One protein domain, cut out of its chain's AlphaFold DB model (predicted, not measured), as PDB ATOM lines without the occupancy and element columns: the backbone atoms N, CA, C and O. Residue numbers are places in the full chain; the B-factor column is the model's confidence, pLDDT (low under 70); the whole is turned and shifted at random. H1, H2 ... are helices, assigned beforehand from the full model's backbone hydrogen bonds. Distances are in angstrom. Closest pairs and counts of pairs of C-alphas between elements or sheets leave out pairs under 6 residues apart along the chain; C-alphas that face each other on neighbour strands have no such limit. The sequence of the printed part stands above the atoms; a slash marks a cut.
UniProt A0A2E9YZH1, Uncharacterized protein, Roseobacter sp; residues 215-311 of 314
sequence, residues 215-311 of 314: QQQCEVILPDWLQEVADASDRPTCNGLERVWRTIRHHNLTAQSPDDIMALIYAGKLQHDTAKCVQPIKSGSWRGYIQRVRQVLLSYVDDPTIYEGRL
ATOM      1  N   GLN A 215     -47.190   9.896 -24.015       61.19
ATOM      2  CA  GLN A 215     -47.969   9.800 -25.258       61.19
ATOM      3  C   GLN A 215     -48.138  11.153 -25.955       61.19
ATOM      4  O   GLN A 215     -47.991  11.213 -27.167       61.19
ATOM      5  N   GLN A 216     -48.377  12.232 -25.205       58.59
ATOM      6  CA  GLN A 216     -48.396  13.601 -25.732       58.59
ATOM      7  C   GLN A 216     -47.026  13.981 -26.298       58.59
ATOM      8  O   GLN A 216     -46.930  14.606 -27.344       58.59
ATOM      9  N   GLN A 217     -45.949  13.540 -25.645       50.88
ATOM     10  CA  GLN A 217     -44.594  13.665 -26.168       50.88
ATOM     11  C   GLN A 217     -44.353  12.758 -27.383       50.88
ATOM     12  O   GLN A 217     -43.420  13.042 -28.125       50.88
ATOM     13  N   CYS A 218     -45.124  11.677 -27.573       50.53
ATOM     14  CA  CYS A 218     -45.036  10.775 -28.727       50.53
ATOM     15  C   CYS A 218     -45.761  11.253 -29.983       50.53
ATOM     16  O   CYS A 218     -45.445  10.743 -31.051       50.53
ATOM     17  N   GLU A 219     -46.622  12.267 -29.908       54.66
ATOM     18  CA  GLU A 219     -47.005  13.031 -31.099       54.66
ATOM     19  C   GLU A 219     -45.883  14.010 -31.451       54.66
ATOM     20  O   GLU A 219     -45.960  15.224 -31.268       54.66
ATOM     21  N   VAL A 220     -44.776  13.457 -31.932       64.31
ATOM     22  CA  VAL A 220     -43.745  14.248 -32.582       64.31
ATOM     23  C   VAL A 220     -44.086  14.290 -34.052       64.31
ATOM     24  O   VAL A 220     -43.864  13.315 -34.760       64.31
ATOM     25  N   ILE A 221     -44.579  15.431 -34.520       76.38
ATOM     26  CA  ILE A 221     -44.598  15.685 -35.958       76.38
ATOM     27  C   ILE A 221     -43.135  15.861 -36.377       76.38
ATOM     28  O   ILE A 221     -42.495  16.876 -36.067       76.38
ATOM     29  N   LEU A 222     -42.577  14.818 -36.988       84.75
ATOM     30  CA  LEU A 222     -41.283  14.894 -37.648       84.75
ATOM     31  C   LEU A 222     -41.440  15.773 -38.898       84.75
ATOM     32  O   LEU A 222     -42.498  15.747 -39.525       84.75
ATOM     33  N   PRO A 223     -40.430  16.577 -39.266       87.88
ATOM     34  CA  PRO A 223     -40.416  17.203 -40.580       87.88
ATOM     35  C   PRO A 223     -40.392  16.108 -41.651       87.88
ATOM     36  O   PRO A 223     -39.801  15.053 -41.420       87.88
ATOM     37  N   ASP A 224     -40.989  16.378 -42.810       87.06
ATOM     38  CA  ASP A 224     -41.240  15.383 -43.863       87.06
ATOM     39  C   ASP A 224     -40.000  14.537 -44.198       87.06
ATOM     40  O   ASP A 224     -40.055  13.312 -44.177       87.06
ATOM     41  N   TRP A 225     -38.836  15.174 -44.357       88.44
ATOM     42  CA  TRP A 225     -37.579  14.472 -44.644       88.44
ATOM     43  C   TRP A 225     -37.153  13.495 -43.535       88.44
ATOM     44  O   TRP A 225     -36.565  12.452 -43.807       88.44
ATOM     45  N   LEU A 226     -37.425  13.813 -42.265       90.69
ATOM     46  CA  LEU A 226     -37.088  12.953 -41.131       90.69
ATOM     47  C   LEU A 226     -38.152  11.871 -40.932       90.69
ATOM     48  O   LEU A 226     -37.816  10.775 -40.482       90.69
ATOM     49  N   GLN A 227     -39.407  12.162 -41.293       90.25
ATOM     50  CA  GLN A 227     -40.484  11.178 -41.351       90.25
ATOM     51  C   GLN A 227     -40.176  10.104 -42.400       90.25
ATOM     52  O   GLN A 227     -40.250   8.924 -42.083       90.25
ATOM     53  N   GLU A 228     -39.704  10.483 -43.592       87.56
ATOM     54  CA  GLU A 228     -39.274   9.535 -44.630       87.56
ATOM     55  C   GLU A 228     -38.155   8.601 -44.144       87.56
ATOM     56  O   GLU A 228     -38.178   7.391 -44.387       87.56
ATOM     57  N   VAL A 229     -37.171   9.145 -43.417       89.69
ATOM     58  CA  VAL A 229     -36.096   8.343 -42.811       89.69
ATOM     59  C   VAL A 229     -36.657   7.413 -41.729       89.69
ATOM     60  O   VAL A 229     -36.239   6.256 -41.638       89.69
ATOM     61  N   ALA A 230     -37.598   7.892 -40.913       86.94
ATOM     62  CA  ALA A 230     -38.230   7.107 -39.857       86.94
ATOM     63  C   ALA A 230     -39.077   5.953 -40.416       86.94
ATOM     64  O   ALA A 230     -38.967   4.835 -39.913       86.94
ATOM     65  N   ASP A 231     -39.841   6.201 -41.480       86.56
ATOM     66  CA  ASP A 231     -40.685   5.214 -42.162       86.56
ATOM     67  C   ASP A 231     -39.851   4.135 -42.870       86.56
ATOM     68  O   ASP A 231     -40.248   2.971 -42.929       86.56
ATOM     69  N   ALA A 232     -38.662   4.496 -43.361       87.06
ATOM     70  CA  ALA A 232     -37.710   3.561 -43.961       87.06
ATOM     71  C   ALA A 232     -36.882   2.758 -42.933       87.06
ATOM     72  O   ALA A 232     -36.136   1.854 -43.318       87.06
ATOM     73  N   SER A 233     -36.978   3.084 -41.641       87.81
ATOM     74  CA  SER A 233     -36.141   2.523 -40.575       87.81
ATOM     75  C   SER A 233     -36.847   1.439 -39.754       87.81
ATOM     76  O   SER A 233     -38.071   1.350 -39.695       87.81
ATOM     77  N   ASP A 234     -36.070   0.616 -39.036       88.06
ATOM     78  CA  ASP A 234     -36.645  -0.302 -38.048       88.06
ATOM     79  C   ASP A 234     -37.294   0.462 -36.872       88.06
ATOM     80  O   ASP A 234     -36.938   1.597 -36.540       88.06
ATOM     81  N   ARG A 235     -38.261  -0.176 -36.200       80.12
ATOM     82  CA  ARG A 235     -39.005   0.445 -35.089       80.12
ATOM     83  C   ARG A 235     -38.099   0.987 -33.965       80.12
ATOM     84  O   ARG A 235     -38.372   2.076 -33.459       80.12
ATOM     85  N   PRO A 236     -37.023   0.291 -33.540       82.38
ATOM     86  CA  PRO A 236     -36.063   0.847 -32.586       82.38
ATOM     87  C   PRO A 236     -35.359   2.126 -33.056       82.38
ATOM     88  O   PRO A 236     -35.084   2.993 -32.225       82.38
ATOM     89  N   THR A 237     -35.051   2.245 -34.347       87.31
ATOM     90  CA  THR A 237     -34.378   3.415 -34.924       87.31
ATOM     91  C   THR A 237     -35.345   4.575 -35.116       87.31
ATOM     92  O   THR A 237     -35.002   5.685 -34.721       87.31
ATOM     93  N   CYS A 238     -36.574   4.317 -35.571       86.44
ATOM     94  CA  CYS A 238     -37.662   5.301 -35.588       86.44
ATOM     95  C   CYS A 238     -37.876   5.924 -34.192       86.44
ATOM     96  O   CYS A 238     -37.763   7.138 -34.021       86.44
ATOM     97  N   ASN A 239     -37.989   5.091 -33.149       84.81
ATOM     98  CA  ASN A 239     -38.044   5.562 -31.759       84.81
ATOM     99  C   ASN A 239     -36.823   6.417 -31.365       84.81
ATOM    100  O   ASN A 239     -36.930   7.322 -30.538       84.81
ATOM    101  N   GLY A 240     -35.640   6.106 -31.900       89.56
ATOM    102  CA  GLY A 240     -34.432   6.900 -31.696       89.56
ATOM    103  C   GLY A 240     -34.521   8.276 -32.358       89.56
ATOM    104  O   GLY A 240     -34.227   9.277 -31.704       89.56
ATOM    105  N   LEU A 241     -34.962   8.327 -33.619       91.38
ATOM    106  CA  LEU A 241     -35.115   9.549 -34.415       91.38
ATOM    107  C   LEU A 241     -36.123  10.505 -33.777       91.38
ATOM    108  O   LEU A 241     -35.798  11.672 -33.558       91.38
ATOM    109  N   GLU A 242     -37.287  10.003 -33.359       88.75
ATOM    110  CA  GLU A 242     -38.282  10.808 -32.646       88.75
ATOM    111  C   GLU A 242     -37.715  11.439 -31.374       88.75
ATOM    112  O   GLU A 242     -37.932  12.617 -31.092       88.75
ATOM    113  N   ARG A 243     -36.969  10.664 -30.583       87.50
ATOM    114  CA  ARG A 243     -36.396  11.144 -29.319       87.50
ATOM    115  C   ARG A 243     -35.276  12.161 -29.543       87.50
ATOM    116  O   ARG A 243     -35.146  13.104 -28.757       87.50
ATOM    117  N   VAL A 244     -34.483  11.995 -30.601       91.50
ATOM    118  CA  VAL A 244     -33.489  12.990 -31.023       91.50
ATOM    119  C   VAL A 244     -34.188  14.277 -31.451       91.50
ATOM    120  O   VAL A 244     -33.856  15.337 -30.921       91.50
ATOM    121  N   TRP A 245     -35.213  14.192 -32.302       92.12
ATOM    122  CA  TRP A 245     -35.956  15.364 -32.761       92.12
ATOM    123  C   TRP A 245     -36.646  16.117 -31.619       92.12
ATOM    124  O   TRP A 245     -36.563  17.342 -31.548       92.12
ATOM    125  N   ARG A 246     -37.229  15.406 -30.645       84.50
ATOM    126  CA  ARG A 246     -37.754  16.023 -29.410       84.50
ATOM    127  C   ARG A 246     -36.691  16.824 -28.673       84.50
ATOM    128  O   ARG A 246     -36.967  17.927 -28.211       84.50
ATOM    129  N   THR A 247     -35.484  16.276 -28.566       87.12
ATOM    130  CA  THR A 247     -34.372  16.944 -27.879       87.12
ATOM    131  C   THR A 247     -33.953  18.207 -28.630       87.12
ATOM    132  O   THR A 247     -33.766  19.249 -28.010       87.12
ATOM    133  N   ILE A 248     -33.894  18.144 -29.963       89.62
ATOM    134  CA  ILE A 248     -33.627  19.300 -30.828       89.62
ATOM    135  C   ILE A 248     -34.685  20.393 -30.610       89.62
ATOM    136  O   ILE A 248     -34.337  21.531 -30.301       89.62
ATOM    137  N   ARG A 249     -35.974  20.035 -30.678       87.25
ATOM    138  CA  ARG A 249     -37.104  20.962 -30.498       87.25
ATOM    139  C   ARG A 249     -37.140  21.596 -29.110       87.25
ATOM    140  O   ARG A 249     -37.297  22.806 -29.010       87.25
ATOM    141  N   HIS A 250     -36.984  20.803 -28.051       81.44
ATOM    142  CA  HIS A 250     -37.042  21.298 -26.673       81.44
ATOM    143  C   HIS A 250     -35.939  22.320 -26.374       81.44
ATOM    144  O   HIS A 250     -36.183  23.318 -25.706       81.44
ATOM    145  N   HIS A 251     -34.731  22.093 -26.899       82.12
ATOM    146  CA  HIS A 251     -33.583  22.980 -26.693       82.12
ATOM    147  C   HIS A 251     -33.481  24.100 -27.742       82.12
ATOM    148  O   HIS A 251     -32.447  24.762 -27.818       82.12
ATOM    149  N   ASN A 252     -34.532  24.322 -28.546       81.06
ATOM    150  CA  ASN A 252     -34.563  25.298 -29.643       81.06
ATOM    151  C   ASN A 252     -33.353  25.191 -30.594       81.06
ATOM    152  O   ASN A 252     -32.841  26.194 -31.091       81.06
ATOM    153  N   LEU A 253     -32.880  23.967 -30.833       87.19
ATOM    154  CA  LEU A 253     -31.814  23.688 -31.788       87.19
ATOM    155  C   LEU A 253     -32.405  23.614 -33.199       87.19
ATOM    156  O   LEU A 253     -33.531  23.157 -33.398       87.19
ATOM    157  N   THR A 254     -31.639  24.051 -34.191       86.31
ATOM    158  CA  THR A 254     -32.040  24.003 -35.598       86.31
ATOM    159  C   THR A 254     -31.393  22.813 -36.290       86.31
ATOM    160  O   THR A 254     -30.172  22.677 -36.254       86.31
ATOM    161  N   ALA A 255     -32.203  21.985 -36.947       89.19
ATOM    162  CA  ALA A 255     -31.734  20.974 -37.885       89.19
ATOM    163  C   ALA A 255     -32.711  20.885 -39.060       89.19
ATOM    164  O   ALA A 255     -33.914  20.741 -38.849       89.19
ATOM    165  N   GLN A 256     -32.194  21.020 -40.277       89.38
ATOM    166  CA  GLN A 256     -32.959  21.001 -41.529       89.38
ATOM    167  C   GLN A 256     -32.562  19.823 -42.428       89.38
ATOM    168  O   GLN A 256     -33.212  19.580 -43.439       89.38
ATOM    169  N   SER A 257     -31.506  19.097 -42.060       88.69
ATOM    170  CA  SER A 257     -30.942  17.994 -42.830       88.69
ATOM    171  C   SER A 257     -30.354  16.902 -41.919       88.69
ATOM    172  O   SER A 257     -30.113  17.150 -40.726       88.69
ATOM    173  N   PRO A 258     -30.074  15.696 -42.455       89.62
ATOM    174  CA  PRO A 258     -29.309  14.668 -41.749       89.62
ATOM    175  C   PRO A 258     -27.960  15.177 -41.212       89.62
ATOM    176  O   PRO A 258     -27.600  14.868 -40.072       89.62
ATOM    177  N   ASP A 259     -27.259  16.008 -41.992       88.38
ATOM    178  CA  ASP A 259     -25.970  16.607 -41.624       88.38
ATOM    179  C   ASP A 259     -26.062  17.479 -40.376       88.38
ATOM    180  O   ASP A 259     -25.210  17.387 -39.490       88.38
ATOM    181  N   ASP A 260     -27.125  18.274 -40.246       90.88
ATOM    182  CA  ASP A 260     -27.319  19.131 -39.076       90.88
ATOM    183  C   ASP A 260     -27.495  18.301 -37.801       90.88
ATOM    184  O   ASP A 260     -26.910  18.606 -36.759       90.88
ATOM    185  N   ILE A 261     -28.270  17.211 -37.868       92.75
ATOM    186  CA  ILE A 261     -28.431  16.308 -36.722       92.75
ATOM    187  C   ILE A 261     -27.088  15.656 -36.381       92.75
ATOM    188  O   ILE A 261     -26.712  15.606 -35.207       92.75
ATOM    189  N   MET A 262     -26.333  15.199 -37.382       91.75
ATOM    190  CA  MET A 262     -24.998  14.638 -37.173       91.75
ATOM    191  C   MET A 262     -24.046  15.660 -36.535       91.75
ATOM    192  O   MET A 262     -23.355  15.328 -35.567       91.75
ATOM    193  N   ALA A 263     -24.067  16.916 -36.982       90.75
ATOM    194  CA  ALA A 263     -23.293  18.007 -36.400       90.75
ATOM    195  C   ALA A 263     -23.674  18.267 -34.932       90.75
ATOM    196  O   ALA A 263     -22.791  18.411 -34.083       90.75
ATOM    197  N   LEU A 264     -24.968  18.243 -34.589       94.12
ATOM    198  CA  LEU A 264     -25.442  18.378 -33.205       94.12
ATOM    199  C   LEU A 264     -24.979  17.220 -32.307       94.12
ATOM    200  O   LEU A 264     -24.661  17.436 -31.132       94.12
ATOM    201  N   ILE A 265     -24.904  15.999 -32.846       91.88
ATOM    202  CA  ILE A 265     -24.352  14.839 -32.134       91.88
ATOM    203  C   ILE A 265     -22.855  15.041 -31.872       91.88
ATOM    204  O   ILE A 265     -22.414  14.889 -30.729       91.88
ATOM    205  N   TYR A 266     -22.079  15.415 -32.893       90.06
ATOM    206  CA  TYR A 266     -20.633  15.634 -32.767       90.06
ATOM    207  C   TYR A 266     -20.285  16.803 -31.844       90.06
ATOM    208  O   TYR A 266     -19.339  16.708 -31.063       90.06
ATOM    209  N   ALA A 267     -21.091  17.864 -31.857       90.38
ATOM    210  CA  ALA A 267     -20.961  19.007 -30.959       90.38
ATOM    211  C   ALA A 267     -21.385  18.703 -29.507       90.38
ATOM    212  O   ALA A 267     -21.354  19.592 -28.655       90.38
ATOM    213  N   GLY A 268     -21.831  17.476 -29.209       88.94
ATOM    214  CA  GLY A 268     -22.257  17.071 -27.871       88.94
ATOM    215  C   GLY A 268     -23.567  17.718 -27.407       88.94
ATOM    216  O   GLY A 268     -23.877  17.676 -26.220       88.94
ATOM    217  N   LYS A 269     -24.360  18.297 -28.317       89.81
ATOM    218  CA  LYS A 269     -25.651  18.937 -27.995       89.81
ATOM    219  C   LYS A 269     -26.783  17.929 -27.771       89.81
ATOM    220  O   LYS A 269     -27.834  18.293 -27.254       89.81
ATOM    221  N   LEU A 270     -26.557  16.664 -28.127       91.00
ATOM    222  CA  LEU A 270     -27.496  15.545 -27.978       91.00
ATOM    223  C   LEU A 270     -26.958  14.477 -27.003       91.00
ATOM    224  O   LEU A 270     -27.043  13.272 -27.247       91.00
ATOM    225  N   GLN A 271     -26.366  14.913 -25.887       91.81
ATOM    226  CA  GLN A 271     -25.872  14.031 -24.825       91.81
ATOM    227  C   GLN A 271     -26.995  13.536 -23.897       91.81
ATOM    228  O   GLN A 271     -28.136  13.991 -23.942       91.81
ATOM    229  N   HIS A 272     -26.682  12.557 -23.042       90.88
ATOM    230  CA  HIS A 272     -27.660  12.015 -22.090       90.88
ATOM    231  C   HIS A 272     -28.194  13.095 -21.145       90.88
ATOM    232  O   HIS A 272     -29.393  13.131 -20.881       90.88
ATOM    233  N   ASP A 273     -27.329  14.009 -20.704       86.00
ATOM    234  CA  ASP A 273     -27.711  15.084 -19.790       86.00
ATOM    235  C   ASP A 273     -28.685  16.091 -20.404       86.00
ATOM    236  O   ASP A 273     -29.525  16.624 -19.688       86.00
ATOM    237  N   THR A 274     -28.640  16.310 -21.718       83.69
ATOM    238  CA  THR A 274     -29.613  17.164 -22.414       83.69
ATOM    239  C   THR A 274     -30.915  16.419 -22.693       83.69
ATOM    240  O   THR A 274     -31.991  17.007 -22.604       83.69
ATOM    241  N   ALA A 275     -30.839  15.119 -22.990       82.25
ATOM    242  CA  ALA A 275     -32.004  14.285 -23.278       82.25
ATOM    243  C   ALA A 275     -32.830  13.954 -22.026       82.25
ATOM    244  O   ALA A 275     -34.058  13.904 -22.099       82.25
ATOM    245  N   LYS A 276     -32.179  13.759 -20.868       81.69
ATOM    246  CA  LYS A 276     -32.867  13.452 -19.603       81.69
ATOM    247  C   LYS A 276     -33.753  14.603 -19.112       81.69
ATOM    248  O   LYS A 276     -34.729  14.346 -18.418       81.69
ATOM    249  N   CYS A 277     -33.430  15.842 -19.497       72.69
ATOM    250  CA  CYS A 277     -34.252  17.026 -19.226       72.69
ATOM    251  C   CYS A 277     -35.562  17.031 -20.026       72.69
ATOM    252  O   CYS A 277     -36.512  17.693 -19.629       72.69
ATOM    253  N   VAL A 278     -35.615  16.289 -21.137       71.38
ATOM    254  CA  VAL A 278     -36.802  16.172 -21.997       71.38
ATOM    255  C   VAL A 278     -37.640  14.956 -21.609       71.38
ATOM    256  O   VAL A 278     -38.865  15.029 -21.588       71.38
ATOM    257  N   GLN A 279     -36.992  13.831 -21.291       68.38
ATOM    258  CA  GLN A 279     -37.662  12.604 -20.857       68.38
ATOM    259  C   GLN A 279     -36.757  11.764 -19.939       68.38
ATOM    260  O   GLN A 279     -35.568  11.605 -20.238       68.38
ATOM    261  N   PRO A 280     -37.293  11.127 -18.882       74.94
ATOM    262  CA  PRO A 280     -36.539  10.158 -18.096       74.94
ATOM    263  C   PRO A 280     -36.036   9.011 -18.982       74.94
ATOM    264  O   PRO A 280     -36.807   8.234 -19.548       74.94
ATOM    265  N   ILE A 281     -34.717   8.898 -19.129       78.69
ATOM    266  CA  ILE A 281     -34.084   7.863 -19.945       78.69
ATOM    267  C   ILE A 281     -32.788   7.390 -19.294       78.69
ATOM    268  O   ILE A 281     -32.004   8.184 -18.774       78.69
ATOM    269  N   LYS A 282     -32.539   6.077 -19.326       87.44
ATOM    270  CA  LYS A 282     -31.272   5.498 -18.861       87.44
ATOM    271  C   LYS A 282     -30.146   5.851 -19.834       87.44
ATOM    272  O   LYS A 282     -30.328   5.774 -21.050       87.44
ATOM    273  N   SER A 283     -28.960   6.156 -19.312       87.50
ATOM    274  CA  SER A 283     -27.786   6.531 -20.118       87.50
ATOM    275  C   SER A 283     -27.421   5.481 -21.175       87.50
ATOM    276  O   SER A 283     -27.141   5.827 -22.322       87.50
ATOM    277  N   GLY A 284     -27.494   4.191 -20.825       85.06
ATOM    278  CA  GLY A 284     -27.259   3.085 -21.759       85.06
ATOM    279  C   GLY A 284     -28.283   3.023 -22.898       85.06
ATOM    280  O   GLY A 284     -27.906   2.819 -24.048       85.06
ATOM    281  N   SER A 285     -29.562   3.272 -22.602       86.62
ATOM    282  CA  SER A 285     -30.620   3.323 -23.619       86.62
ATOM    283  C   SER A 285     -30.428   4.508 -24.565       86.62
ATOM    284  O   SER A 285     -30.524   4.335 -25.776       86.62
ATOM    285  N   TRP A 286     -30.086   5.688 -24.033       91.75
ATOM    286  CA  TRP A 286     -29.789   6.863 -24.860       91.75
ATOM    287  C   TRP A 286     -28.608   6.623 -25.798       91.75
ATOM    288  O   TRP A 286     -28.692   6.915 -26.988       91.75
ATOM    289  N   ARG A 287     -27.528   6.021 -25.287       91.94
ATOM    290  CA  ARG A 287     -26.366   5.649 -26.102       91.94
ATOM    291  C   ARG A 287     -26.761   4.716 -27.250       91.94
ATOM    292  O   ARG A 287     -26.324   4.934 -28.375       91.94
ATOM    293  N   GLY A 288     -27.612   3.728 -26.971       89.56
ATOM    294  CA  GLY A 288     -28.148   2.821 -27.986       89.56
ATOM    295  C   GLY A 288     -28.968   3.539 -29.061       89.56
ATOM    296  O   GLY A 288     -28.789   3.259 -30.243       89.56
ATOM    297  N   TYR A 289     -29.820   4.496 -28.675       91.88
ATOM    298  CA  TYR A 289     -30.576   5.306 -29.636       91.88
ATOM    299  C   TYR A 289     -29.663   6.173 -30.502       91.88
ATOM    300  O   TYR A 289     -29.772   6.120 -31.723       91.88
ATOM    301  N   ILE A 290     -28.720   6.904 -29.901       93.75
ATOM    302  CA  ILE A 290     -27.773   7.748 -30.644       93.75
ATOM    303  C   ILE A 290     -26.941   6.920 -31.623       93.75
ATOM    304  O   ILE A 290     -26.747   7.342 -32.755       93.75
ATOM    305  N   GLN A 291     -26.474   5.733 -31.231       92.25
ATOM    306  CA  GLN A 291     -25.699   4.876 -32.128       92.25
ATOM    307  C   GLN A 291     -26.501   4.463 -33.372       92.25
ATOM    308  O   GLN A 291     -25.980   4.552 -34.481       92.25
ATOM    309  N   ARG A 292     -27.767   4.065 -33.198       92.12
ATOM    310  CA  ARG A 292     -28.656   3.685 -34.309       92.12
ATOM    311  C   ARG A 292     -28.991   4.868 -35.209       92.12
ATOM    312  O   ARG A 292     -28.869   4.757 -36.423       92.12
ATOM    313  N   VAL A 293     -29.346   6.006 -34.611       92.81
ATOM    314  CA  VAL A 293     -29.635   7.245 -35.347       92.81
ATOM    315  C   VAL A 293     -28.428   7.668 -36.179       92.81
ATOM    316  O   VAL A 293     -28.584   7.942 -37.360       92.81
ATOM    317  N   ARG A 294     -27.216   7.648 -35.609       91.81
ATOM    318  CA  ARG A 294     -25.990   7.954 -36.363       91.81
ATOM    319  C   ARG A 294     -25.802   7.018 -37.543       91.81
ATOM    320  O   ARG A 294     -25.483   7.481 -38.624       91.81
ATOM    321  N   GLN A 295     -25.983   5.717 -37.328       90.38
ATOM    322  CA  GLN A 295     -25.796   4.723 -38.378       90.38
ATOM    323  C   GLN A 295     -26.761   4.942 -39.547       90.38
ATOM    324  O   GLN A 295     -26.332   4.875 -40.693       90.38
ATOM    325  N   VAL A 296     -28.034   5.233 -39.257       90.75
ATOM    326  CA  VAL A 296     -29.027   5.527 -40.295       90.75
ATOM    327  C   VAL A 296     -28.753   6.863 -40.970       90.75
ATOM    328  O   VAL A 296     -28.757   6.920 -42.186       90.75
ATOM    329  N   LEU A 297     -28.465   7.936 -40.232       88.88
ATOM    330  CA  LEU A 297     -28.254   9.245 -40.856       88.88
ATOM    331  C   LEU A 297     -26.979   9.279 -41.707       88.88
ATOM    332  O   LEU A 297     -26.995   9.879 -42.774       88.88
ATOM    333  N   LEU A 298     -25.913   8.579 -41.297       86.31
ATOM    334  CA  LEU A 298     -24.674   8.475 -42.076       86.31
ATOM    335  C   LEU A 298     -24.907   7.925 -43.490       86.31
ATOM    336  O   LEU A 298     -24.315   8.441 -44.430       86.31
ATOM    337  N   SER A 299     -25.814   6.958 -43.682       81.06
ATOM    338  CA  SER A 299     -26.096   6.436 -45.030       81.06
ATOM    339  C   SER A 299     -26.790   7.437 -45.959       81.06
ATOM    340  O   SER A 299     -26.797   7.223 -47.163       81.06
ATOM    341  N   TYR A 300     -27.367   8.515 -45.419       74.25
ATOM    342  CA  TYR A 300     -27.941   9.615 -46.205       74.25
ATOM    343  C   TYR A 300     -26.952  10.770 -46.414       74.25
ATOM    344  O   TYR A 300     -27.164  11.589 -47.301       74.25
ATOM    345  N   VAL A 301     -25.888  10.828 -45.609       70.88
ATOM    346  CA  VAL A 301     -24.803  11.815 -45.724       70.88
ATOM    347  C   VAL A 301     -23.749  11.356 -46.736       70.88
ATOM    348  O   VAL A 301     -23.313  12.139 -47.573       70.88
ATOM    349  N   ASP A 302     -23.371  10.076 -46.696       65.06
ATOM    350  CA  ASP A 302     -22.281   9.533 -47.519       65.06
ATOM    351  C   ASP A 302     -22.707   9.174 -48.962       65.06
ATOM    352  O   ASP A 302     -21.847   8.985 -49.824       65.06
ATOM    353  N   ASP A 303     -24.014   9.112 -49.258       54.97
ATOM    354  CA  ASP A 303     -24.548   8.910 -50.615       54.97
ATOM    355  C   ASP A 303     -25.717   9.876 -50.925       54.97
ATOM    356  O   ASP A 303     -26.895   9.538 -50.741       54.97
ATOM    357  N   PRO A 304     -25.425  11.091 -51.429       50.81
ATOM    358  CA  PRO A 304     -26.445  12.099 -51.721       50.81
ATOM    359  C   PRO A 304     -27.416  11.698 -52.847       50.81
ATOM    360  O   PRO A 304     -28.485  12.301 -52.972       50.81
ATOM    361  N   THR A 305     -27.117  10.658 -53.642       50.22
ATOM    362  CA  THR A 305     -28.046  10.186 -54.687       50.22
ATOM    363  C   THR A 305     -29.282   9.481 -54.119       50.22
ATOM    364  O   THR A 305     -30.340   9.488 -54.754       50.22
ATOM    365  N   ILE A 306     -29.204   8.960 -52.887       52.47
ATOM    366  CA  ILE A 306     -30.352   8.396 -52.158       52.47
ATOM    367  C   ILE A 306     -31.302   9.510 -51.687       52.47
ATOM    368  O   ILE A 306     -32.521   9.320 -51.700       52.47
ATOM    369  N   TYR A 307     -30.756  10.671 -51.316       45.66
ATOM    370  CA  TYR A 307     -31.515  11.823 -50.824       45.66
ATOM    371  C   TYR A 307     -32.282  12.527 -51.959       45.66
ATOM    372  O   TYR A 307     -33.484  12.762 -51.856       45.66
ATOM    373  N   GLU A 308     -31.631  12.785 -53.100       47.12
ATOM    374  CA  GLU A 308     -32.279  13.453 -54.242       47.12
ATOM    375  C   GLU A 308     -33.213  12.541 -55.056       47.12
ATOM    376  O   GLU A 308     -34.173  13.022 -55.663       47.12
ATOM    377  N   GLY A 309     -32.950  11.230 -55.087       47.62
ATOM    378  CA  GLY A 309     -33.752  10.266 -55.844       47.62
ATOM    379  C   GLY A 309     -35.131   9.981 -55.240       47.62
ATOM    380  O   GLY A 309     -36.030   9.558 -55.965       47.62
ATOM    381  N   ARG A 310     -35.319  10.220 -53.933       46.78
ATOM    382  CA  ARG A 310     -36.579   9.933 -53.220       46.78
ATOM    383  C   ARG A 310     -37.464  11.163 -53.008       46.78
ATOM    384  O   ARG A 310     -38.671  11.034 -53.162       46.78
ATOM    385  N   LEU A 311     -36.883  12.357 -52.848       45.69
ATOM    386  CA  LEU A 311     -37.631  13.628 -52.819       45.69
ATOM    387  C   LEU A 311     -38.342  13.960 -54.148       45.69
ATOM    388  O   LEU A 311     -39.255  14.777 -54.177       45.69
TER     389      LEU A 311
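What this domain is: This is residues 215 to 311 of the 314 residues of an uncharacterized protein of Roseobacter sp (UniProt A0A2E9YZH1). Two long helices, H3 and H6, cross nearly at right angles and make the core; H2 folds back along the first part of H3 as a helical hairpin, and H4 packs on the second part of H6. The short H5 packs on H6 near its first residues, H1 lies on the outside close to H3, and H7 turns off near the last residues of H6, making a corner with it. The printed part has 97 residues with seven named helices, H1 to H7 in order along the chain, and no named strand; the class is all helix. It is compact, with a radius of gyration of the C-alphas of 12.7 A, and spans 38 by 28 by 24 A.

How they stand to each other: H1, residues 215 to 218, is close to but not clearly touching H3, residues 235 to 250; their closest C-alphas, of Cys 218 and Glu 242, are 7.8 A apart. H2, residues 224 to 231, touches H3 at residues 237 to 241 alone, and the two form a hairpin at a shallow tilt of 31 degrees, opposite ways; the closest C-alphas, of Ala 230 and Cys 238, are 4.7 A apart. H3 touches H6, residues 283 to 301, about perpendicular at 85 degrees, with the C-alphas of Gly 240 and Tyr 289 closest at 4.7 A. H4, residues 258 to 266, touches H6 at residues 294 to 301 alone, at a steep tilt of 39 degrees, opposite ways; the C-alphas of Pro 258 and Leu 297 are closest at 5.6 A. H5, residues 272 to 275, touches H6, with the C-alphas of His 272 and Ser 283 closest at 5.8 A. H5 and H3 only just touch, with 3 pairs of C-alphas within 8 A, the closest those of Thr 247 and Ala 275 at 5.8 A. H7, residues 304 to 311, is close to but not clearly touching H6, about perpendicular at 89 degrees; the closest C-alphas, of Tyr 300 and Tyr 307, are 6.2 A apart. H1 and H7 are apart. Helix packing is mostly crossed, only just, with 1 of 3 pairs at a shallow tilt. Each O i to N i+4 pair is within hydrogen-bond range in H2, H3 and H4, against 13 of 15 in H6 and 2 of 4 in H7; H1 and H5 are too short for such a pair.

Where its parts are: H1 begins at C-alpha 215, (-47.969, 9.800, -25.258), and is 4.6 A long from first to last C-alpha. H2 measures 10.3 A, H3 22.6 A, H4 12.5 A and H5 5.0 A. H6 measures 26.3 A and starts at C-alpha 283, (-27.786, 6.531, -20.118). H7 measures 11.3 A and ends at C-alpha 311, (-37.631, 13.628, -52.819).

The domain as a whole: The two C-alphas farthest apart, of Pro 280 and Gly 309, are 37.9 A apart. The printed part has no cut and no long link. The mean pLDDT of the printed part is 81.2; residues 215 to 220, 279 and 302 to 311 are under 70.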